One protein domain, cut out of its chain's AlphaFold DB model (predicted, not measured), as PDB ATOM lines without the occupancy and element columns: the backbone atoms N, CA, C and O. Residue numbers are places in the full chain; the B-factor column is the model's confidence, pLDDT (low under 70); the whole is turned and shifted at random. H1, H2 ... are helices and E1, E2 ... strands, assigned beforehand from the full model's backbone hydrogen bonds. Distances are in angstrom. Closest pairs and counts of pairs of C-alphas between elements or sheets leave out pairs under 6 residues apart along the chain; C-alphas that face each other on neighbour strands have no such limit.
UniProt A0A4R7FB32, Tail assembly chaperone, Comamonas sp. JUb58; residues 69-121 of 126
ATOM      1  N   SER A  69      -4.451  -0.470  27.753       73.69
ATOM      2  CA  SER A  69      -3.617  -1.571  27.251       73.69
ATOM      3  C   SER A  69      -2.196  -1.530  27.832       73.69
ATOM      4  O   SER A  69      -1.724  -2.536  28.362       73.69
ATOM      5  N   GLN A  70      -1.552  -0.357  27.854       74.50
ATOM      6  CA  GLN A  70      -0.241  -0.171  28.494       74.50
ATOM      7  C   GLN A  70      -0.294  -0.430  30.007       74.50
ATOM      8  O   GLN A  70       0.656  -0.963  30.586       74.50
ATOM      9  N   GLY A  71      -1.397  -0.060  30.664       74.75
ATOM     10  CA  GLY A  71      -1.647  -0.348  32.073       74.75
ATOM     11  C   GLY A  71      -1.744  -1.848  32.351       74.75
ATOM     12  O   GLY A  71      -1.071  -2.340  33.260       74.75
ATOM     13  N   SER A  72      -2.516  -2.577  31.544       76.56
ATOM     14  CA  SER A  72      -2.664  -4.034  31.631       76.56
ATOM     15  C   SER A  72      -1.343  -4.749  31.360       76.56
ATOM     16  O   SER A  72      -0.977  -5.644  32.120       76.56
ATOM     17  N   GLU A  73      -0.573  -4.310  30.362       79.56
ATOM     18  CA  GLU A  73       0.745  -4.882  30.061       79.56
ATOM     19  C   GLU A  73       1.748  -4.629  31.195       79.56
ATOM     20  O   GLU A  73       2.464  -5.534  31.630       79.56
ATOM     21  N   SER A  74       1.763  -3.409  31.742       78.81
ATOM     22  CA  SER A  74       2.605  -3.064  32.894       78.81
ATOM     23  C   SER A  74       2.274  -3.926  34.111       78.81
ATOM     24  O   SER A  74       3.175  -4.407  34.801       78.81
ATOM     25  N   ASN A  75       0.982  -4.142  34.366       78.75
ATOM     26  CA  ASN A  75       0.514  -5.008  35.443       78.75
ATOM     27  C   ASN A  75       0.901  -6.469  35.182       78.75
ATOM     28  O   ASN A  75       1.388  -7.130  36.097       78.75
ATOM     29  N   GLY A  76       0.775  -6.950  33.943       80.88
ATOM     30  CA  GLY A  76       1.208  -8.285  33.531       80.88
ATOM     31  C   GLY A  76       2.698  -8.514  33.784       80.88
ATOM     32  O   GLY A  76       3.070  -9.455  34.487       80.88
ATOM     33  N   ARG A  77       3.562  -7.601  33.316       80.38
ATOM     34  CA  ARG A  77       5.018  -7.645  33.568       80.38
ATOM     35  C   ARG A  77       5.339  -7.635  35.063       80.38
ATOM     36  O   ARG A  77       6.213  -8.381  35.512       80.38
ATOM     37  N   PHE A  78       4.621  -6.829  35.842       81.50
ATOM     38  CA  PHE A  78       4.771  -6.805  37.293       81.50
ATOM     39  C   PHE A  78       4.410  -8.144  37.928       81.50
ATOM     40  O   PHE A  78       5.192  -8.670  38.721       81.50
ATOM     41  N   LEU A  79       3.259  -8.711  37.574       82.25
ATOM     42  CA  LEU A  79       2.787  -9.974  38.130       82.25
ATOM     43  C   LEU A  79       3.716 -11.137  37.754       82.25
ATOM     44  O   LEU A  79       4.030 -11.934  38.633       82.25
ATOM     45  N   VAL A  80       4.251 -11.192  36.528       84.12
ATOM     46  CA  VAL A  80       5.235 -12.222  36.125       84.12
ATOM     47  C   VAL A  80       6.500 -12.122  36.978       84.12
ATOM     48  O   VAL A  80       7.027 -13.123  37.458       84.12
ATOM     49  N   ALA A  81       6.998 -10.905  37.197       80.75
ATOM     50  CA  ALA A  81       8.213 -10.680  37.977       80.75
ATOM     51  C   ALA A  81       8.014 -10.880  39.494       80.75
ATOM     52  O   ALA A  81       8.996 -11.085  40.223       80.75
ATOM     53  N   ALA A  82       6.766 -10.799  39.963       79.88
ATOM     54  CA  ALA A  82       6.368 -10.927  41.360       79.88
ATOM     55  C   ALA A  82       5.974 -12.363  41.747       79.88
ATOM     56  O   ALA A  82       6.300 -12.818  42.849       79.88
ATOM     57  N   ILE A  83       5.281 -13.089  40.865       81.62
ATOM     58  CA  ILE A  83       4.712 -14.414  41.121       81.62
ATOM     59  C   ILE A  83       5.684 -15.496  40.648       81.62
ATOM     60  O   ILE A  83       6.066 -15.558  39.487       81.62
ATOM     61  N   LYS A  84       6.076 -16.394  41.556       79.12
ATOM     62  CA  LYS A  84       6.937 -17.538  41.234       79.12
ATOM     63  C   LYS A  84       6.136 -18.745  40.757       79.12
ATOM     64  O   LYS A  84       6.570 -19.449  39.855       79.12
ATOM     65  N   THR A  85       5.016 -19.017  41.420       76.75
ATOM     66  CA  THR A  85       4.087 -20.108  41.090       76.75
ATOM     67  C   THR A  85       2.694 -19.725  41.559       76.75
ATOM     68  O   THR A  85       2.570 -19.138  42.634       76.75
ATOM     69  N   TRP A  86       1.652 -20.139  40.856       83.25
ATOM     70  CA  TRP A  86       0.276 -19.972  41.310       83.25
ATOM     71  C   TRP A  86      -0.589 -21.182  40.976       83.25
ATOM     72  O   TRP A  86      -0.179 -22.061  40.230       83.25
ATOM     73  N   ASP A  87      -1.749 -21.236  41.614       78.31
ATOM     74  CA  ASP A  87      -2.764 -22.281  41.522       78.31
ATOM     75  C   ASP A  87      -3.899 -21.767  40.628       78.31
ATOM     76  O   ASP A  87      -5.023 -21.550  41.082       78.31
ATOM     77  N   ALA A  88      -3.548 -21.434  39.387       76.06
ATOM     78  CA  ALA A  88      -4.477 -21.000  38.356       76.06
ATOM     79  C   ALA A  88      -4.203 -21.801  37.077       76.06
ATOM     80  O   ALA A  88      -3.060 -22.165  36.811       76.06
ATOM     81  N   GLU A  89      -5.243 -22.060  36.286       76.44
ATOM     82  CA  GLU A  89      -5.156 -22.799  35.009       76.44
ATOM     83  C   GLU A  89      -4.563 -21.961  33.860       76.44
ATOM     84  O   GLU A  89      -4.679 -22.314  32.692       76.44
ATOM     85  N   ILE A  90      -3.943 -20.833  34.194       79.56
ATOM     86  CA  ILE A  90      -3.350 -19.883  33.261       79.56
ATOM     87  C   ILE A  90      -1.838 -19.851  33.461       79.56
ATOM     88  O   ILE A  90      -1.338 -19.953  34.586       79.56
ATOM     89  N   GLU A  91      -1.107 -19.736  32.359       79.94
ATOM     90  CA  GLU A  91       0.353 -19.727  32.371       79.94
ATOM     91  C   GLU A  91       0.891 -18.453  33.040       79.94
ATOM     92  O   GLU A  91       0.272 -17.387  33.019       79.94
ATOM     93  N   LEU A  92       2.061 -18.563  33.676       80.75
ATOM     94  CA  LEU A  92       2.756 -17.424  34.290       80.75
ATOM     95  C   LEU A  92       3.642 -16.714  33.265       80.75
ATOM     96  O   LEU A  92       4.860 -16.621  33.430       80.75
ATOM     97  N   ASP A  93       3.021 -16.214  32.204       83.19
ATOM     98  CA  ASP A  93       3.667 -15.396  31.186       83.19
ATOM     99  C   ASP A  93       3.041 -13.995  31.103       83.19
ATOM    100  O   ASP A  93       2.024 -13.681  31.728       83.19
ATOM    101  N   VAL A  94       3.723 -13.099  30.384       81.00
ATOM    102  CA  VAL A  94       3.316 -11.690  30.303       81.00
ATOM    103  C   VAL A  94       1.974 -11.564  29.588       81.00
ATOM    104  O   VAL A  94       1.170 -10.726  29.978       81.00
ATOM    105  N   GLU A  95       1.708 -12.401  28.586       83.69
ATOM    106  CA  GLU A  95       0.485 -12.364  27.782       83.69
ATOM    107  C   GLU A  95      -0.740 -12.780  28.605       83.69
ATOM    108  O   GLU A  95      -1.690 -12.005  28.724       83.69
ATOM    109  N   SER A  96      -0.671 -13.925  29.285       84.19
ATOM    110  CA  SER A  96      -1.741 -14.455  30.138       84.19
ATOM    111  C   SER A  96      -2.030 -13.530  31.318       84.19
ATOM    112  O   SER A  96      -3.188 -13.316  31.674       84.19
ATOM    113  N   LEU A  97      -0.999 -12.926  31.924       83.56
ATOM    114  CA  LEU A  97      -1.183 -11.974  33.028       83.56
ATOM    115  C   LEU A  97      -1.657 -10.591  32.568       83.56
ATOM    116  O   LEU A  97      -2.326  -9.889  33.335       83.56
ATOM    117  N   THR A  98      -1.349 -10.202  31.332       84.50
ATOM    118  CA  THR A  98      -1.927  -9.009  30.698       84.50
ATOM    119  C   THR A  98      -3.409  -9.230  30.426       84.50
ATOM    120  O   THR A  98      -4.220  -8.400  30.832       84.50
ATOM    121  N   GLN A  99      -3.776 -10.381  29.852       82.19
ATOM    122  CA  GLN A  99      -5.171 -10.773  29.651       82.19
ATOM    123  C   GLN A  99      -5.921 -10.862  30.987       82.19
ATOM    124  O   GLN A  99      -7.005 -10.310  31.121       82.19
ATOM    125  N   PHE A 100      -5.315 -11.456  32.019       83.19
ATOM    126  CA  PHE A 100      -5.892 -11.485  33.365       83.19
ATOM    127  C   PHE A 100      -6.111 -10.079  33.944       83.19
ATOM    128  O   PHE A 100      -7.106  -9.840  34.626       83.19
ATOM    129  N   SER A 101      -5.202  -9.139  33.677       82.25
ATOM    130  CA  SER A 101      -5.342  -7.746  34.120       82.25
ATOM    131  C   SER A 101      -6.440  -6.990  33.370       82.25
ATOM    132  O   SER A 101      -7.045  -6.091  33.953       82.25
ATOM    133  N   ASP A 102      -6.709  -7.368  32.120       81.50
ATOM    134  CA  ASP A 102      -7.759  -6.788  31.280       81.50
ATOM    135  C   ASP A 102      -9.150  -7.378  31.591       81.50
ATOM    136  O   ASP A 102     -10.108  -6.643  31.826       81.50
ATOM    137  N   GLU A 103      -9.255  -8.706  31.697       82.38
ATOM    138  CA  GLU A 103     -10.512  -9.420  31.965       82.38
ATOM    139  C   GLU A 103     -10.924  -9.376  33.444       82.38
ATOM    140  O   GLU A 103     -12.112  -9.299  33.775       82.38
ATOM    141  N   LEU A 104      -9.950  -9.424  34.359       81.56
ATOM    142  CA  LEU A 104     -10.160  -9.471  35.809       81.56
ATOM    143  C   LEU A 104      -9.330  -8.392  36.533       81.56
ATOM    144  O   LEU A 104      -8.532  -8.708  37.426       81.56
ATOM    145  N   PRO A 105      -9.567  -7.092  36.258       78.06
ATOM    146  CA  PRO A 105      -8.778  -5.999  36.831       78.06
ATOM    147  C   PRO A 105      -8.816  -5.975  38.368       78.06
ATOM    148  O   PRO A 105      -7.830  -5.624  39.016       78.06
ATOM    149  N   GLY A 106      -9.926  -6.411  38.979       78.31
ATOM    150  CA  GLY A 106     -10.046  -6.544  40.435       78.31
ATOM    151  C   GLY A 106      -9.149  -7.636  41.034       78.31
ATOM    152  O   GLY A 106      -8.636  -7.471  42.141       78.31
ATOM    153  N   GLY A 107      -8.919  -8.730  40.302       79.50
ATOM    154  CA  GLY A 107      -8.002  -9.796  40.707       79.50
ATOM    155  C   GLY A 107      -6.543  -9.380  40.568       79.50
ATOM    156  O   GLY A 107      -5.755  -9.593  41.493       79.50
ATOM    157  N   ALA A 108      -6.204  -8.709  39.466       80.19
ATOM    158  CA  ALA A 108      -4.870  -8.154  39.253       80.19
ATOM    159  C   ALA A 108      -4.518  -7.120  40.327       80.19
ATOM    160  O   ALA A 108      -3.485  -7.249  40.984       80.19
ATOM    161  N   ALA A 109      -5.407  -6.160  40.602       79.75
ATOM    162  CA  ALA A 109      -5.195  -5.159  41.647       79.75
ATOM    163  C   ALA A 109      -4.988  -5.787  43.038       79.75
ATOM    164  O   ALA A 109      -4.110  -5.357  43.787       79.75
ATOM    165  N   ALA A 110      -5.752  -6.831  43.375       82.62
ATOM    166  CA  ALA A 110      -5.622  -7.519  44.657       82.62
ATOM    167  C   ALA A 110      -4.285  -8.270  44.793       82.62
ATOM    168  O   ALA A 110      -3.671  -8.230  45.860       82.62
ATOM    169  N   LEU A 111      -3.810  -8.924  43.725       81.81
ATOM    170  CA  LEU A 111      -2.501  -9.587  43.708       81.81
ATOM    171  C   LEU A 111      -1.353  -8.577  43.817       81.81
ATOM    172  O   LEU A 111      -0.425  -8.786  44.599       81.81
ATOM    173  N   LEU A 112      -1.437  -7.472  43.071       82.06
ATOM    174  CA  LEU A 112      -0.458  -6.385  43.111       82.06
ATOM    175  C   LEU A 112      -0.334  -5.795  44.520       82.06
ATOM    176  O   LEU A 112       0.776  -5.640  45.033       82.06
ATOM    177  N   GLU A 113      -1.466  -5.497  45.162       82.69
ATOM    178  CA  GLU A 113      -1.483  -4.931  46.511       82.69
ATOM    179  C   GLU A 113      -0.974  -5.930  47.555       82.69
ATOM    180  O   GLU A 113      -0.145  -5.570  48.392       82.69
ATOM    181  N   ASP A 114      -1.393  -7.197  47.489       81.25
ATOM    182  CA  ASP A 114      -0.910  -8.237  48.403       81.25
ATOM    183  C   ASP A 114       0.618  -8.395  48.302       81.25
ATOM    184  O   ASP A 114       1.315  -8.385  49.321       81.25
ATOM    185  N   TYR A 115       1.159  -8.425  47.081       78.88
ATOM    186  CA  TYR A 115       2.601  -8.494  46.848       78.88
ATOM    187  C   TYR A 115       3.343  -7.255  47.366       78.88
ATOM    188  O   TYR A 115       4.379  -7.362  48.035       78.88
ATOM    189  N   ARG A 116       2.797  -6.062  47.105       78.00
ATOM    190  CA  ARG A 116       3.356  -4.790  47.579       78.00
ATOM    191  C   ARG A 116       3.413  -4.740  49.105       78.00
ATOM    192  O   ARG A 116       4.433  -4.333  49.664       78.00
ATOM    193  N   GLN A 117       2.360  -5.177  49.790       75.50
ATOM    194  CA  GLN A 117       2.311  -5.225  51.253       75.50
ATOM    195  C   GLN A 117       3.385  -6.153  51.836       75.50
ATOM    196  O   GLN A 117       3.992  -5.828  52.861       75.50
ATOM    197  N   ILE A 118       3.681  -7.270  51.171       73.31
ATOM    198  CA  ILE A 118       4.736  -8.202  51.593       73.31
ATOM    199  C   ILE A 118       6.117  -7.558  51.458       73.31
ATOM    200  O   ILE A 118       6.902  -7.598  52.409       73.31
ATOM    201  N   CYS A 119       6.399  -6.927  50.317       71.69
ATOM    202  CA  CYS A 119       7.699  -6.310  50.056       71.69
ATOM    203  C   CYS A 119       7.943  -5.064  50.927       71.69
ATOM    204  O   CYS A 119       9.061  -4.836  51.390       71.69
ATOM    205  N   LEU A 120       6.904  -4.258  51.181       68.19
ATOM    206  CA  LEU A 120       7.026  -3.009  51.940       68.19
ATOM    207  C   LEU A 120       6.974  -3.203  53.455       68.19
ATOM    208  O   LEU A 120       7.759  -2.579  54.171       68.19
ATOM    209  N   ASN A 121       6.055  -4.039  53.942       65.69
ATOM    210  CA  ASN A 121       5.761  -4.153  55.371       65.69
ATOM    211  C   ASN A 121       6.270  -5.460  55.989       65.69
ATOM    212  O   ASN A 121       6.118  -5.654  57.193       65.69
TER     213      ASN A 121
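AT A GLANCE: This is residues 69 to 121 of the 126 residues of the protein "Tail assembly chaperone" of Comamonas sp. JUb58 (UniProt A0A4R7FB32). Two helices, H1 and H2, cross close together near their middles, and the longest helix, H3, turns off from the end of H2 and touches H1 with residues 108 to 115. The short strand E1 and residues 87 to 93 make an arch that leads from the end of H1 back to the start of H2. The printed part has 53 residues, with three named helices and one named strand in the order H1, E1, H2, H3; the class is mostly helix. It is compact, with a radius of gyration of the C-alphas of 10.3 A, and spans 29 by 22 by 17 A.

IN THESE COORDINATES: H1, residues 69 to 82, begins with C-alpha 69 at (-3.617, -1.571, 27.251) and is 19.7 A long from first to last C-alpha. E1, residues 83 to 86, is 7.1 A long and pairs with no named strand. H2, residues 94 to 103, begins with C-alpha 94 at (3.316, -11.690, 30.303) and is 14.1 A long. H3, residues 105 to 121, is 23.6 A long and ends with C-alpha 121 at (5.761, -4.153, 55.371).

HOW THE PARTS SIT: H1 and H2 touch at a steep tilt of 57 degrees, opposite ways; their closest C-alphas, of Gly 76 and Thr 98, are 4.3 A apart. H3 touches H1 with residues 108 to 115 alone, at a steep tilt of 44 degrees, the same way, and the closest C-alphas, of Leu 79 and Leu 112, are 6.9 A apart. H2 and H3 touch only at the corner by their link, through residues 107 to 109 of H3; the closest C-alphas, of Ser 101 and Ala 108, are 5.2 A apart. H1 and E1 meet only through their link, and E1 is apart from H2 and H3. In H1, H2 and H3 every O i to N i+4 pair is within hydrogen-bond range.

THE WHOLE: The two C-alphas farthest apart, of Ser 69 and Asn 121, are 29.8 A apart. The printed part has no cut. The links H1 to E1 and H2 to H3 are tight, and the link E1 to H2, with 7 residues, is short. The mean pLDDT of the printed part is 79.4, and residues 120 to 121 are under 70.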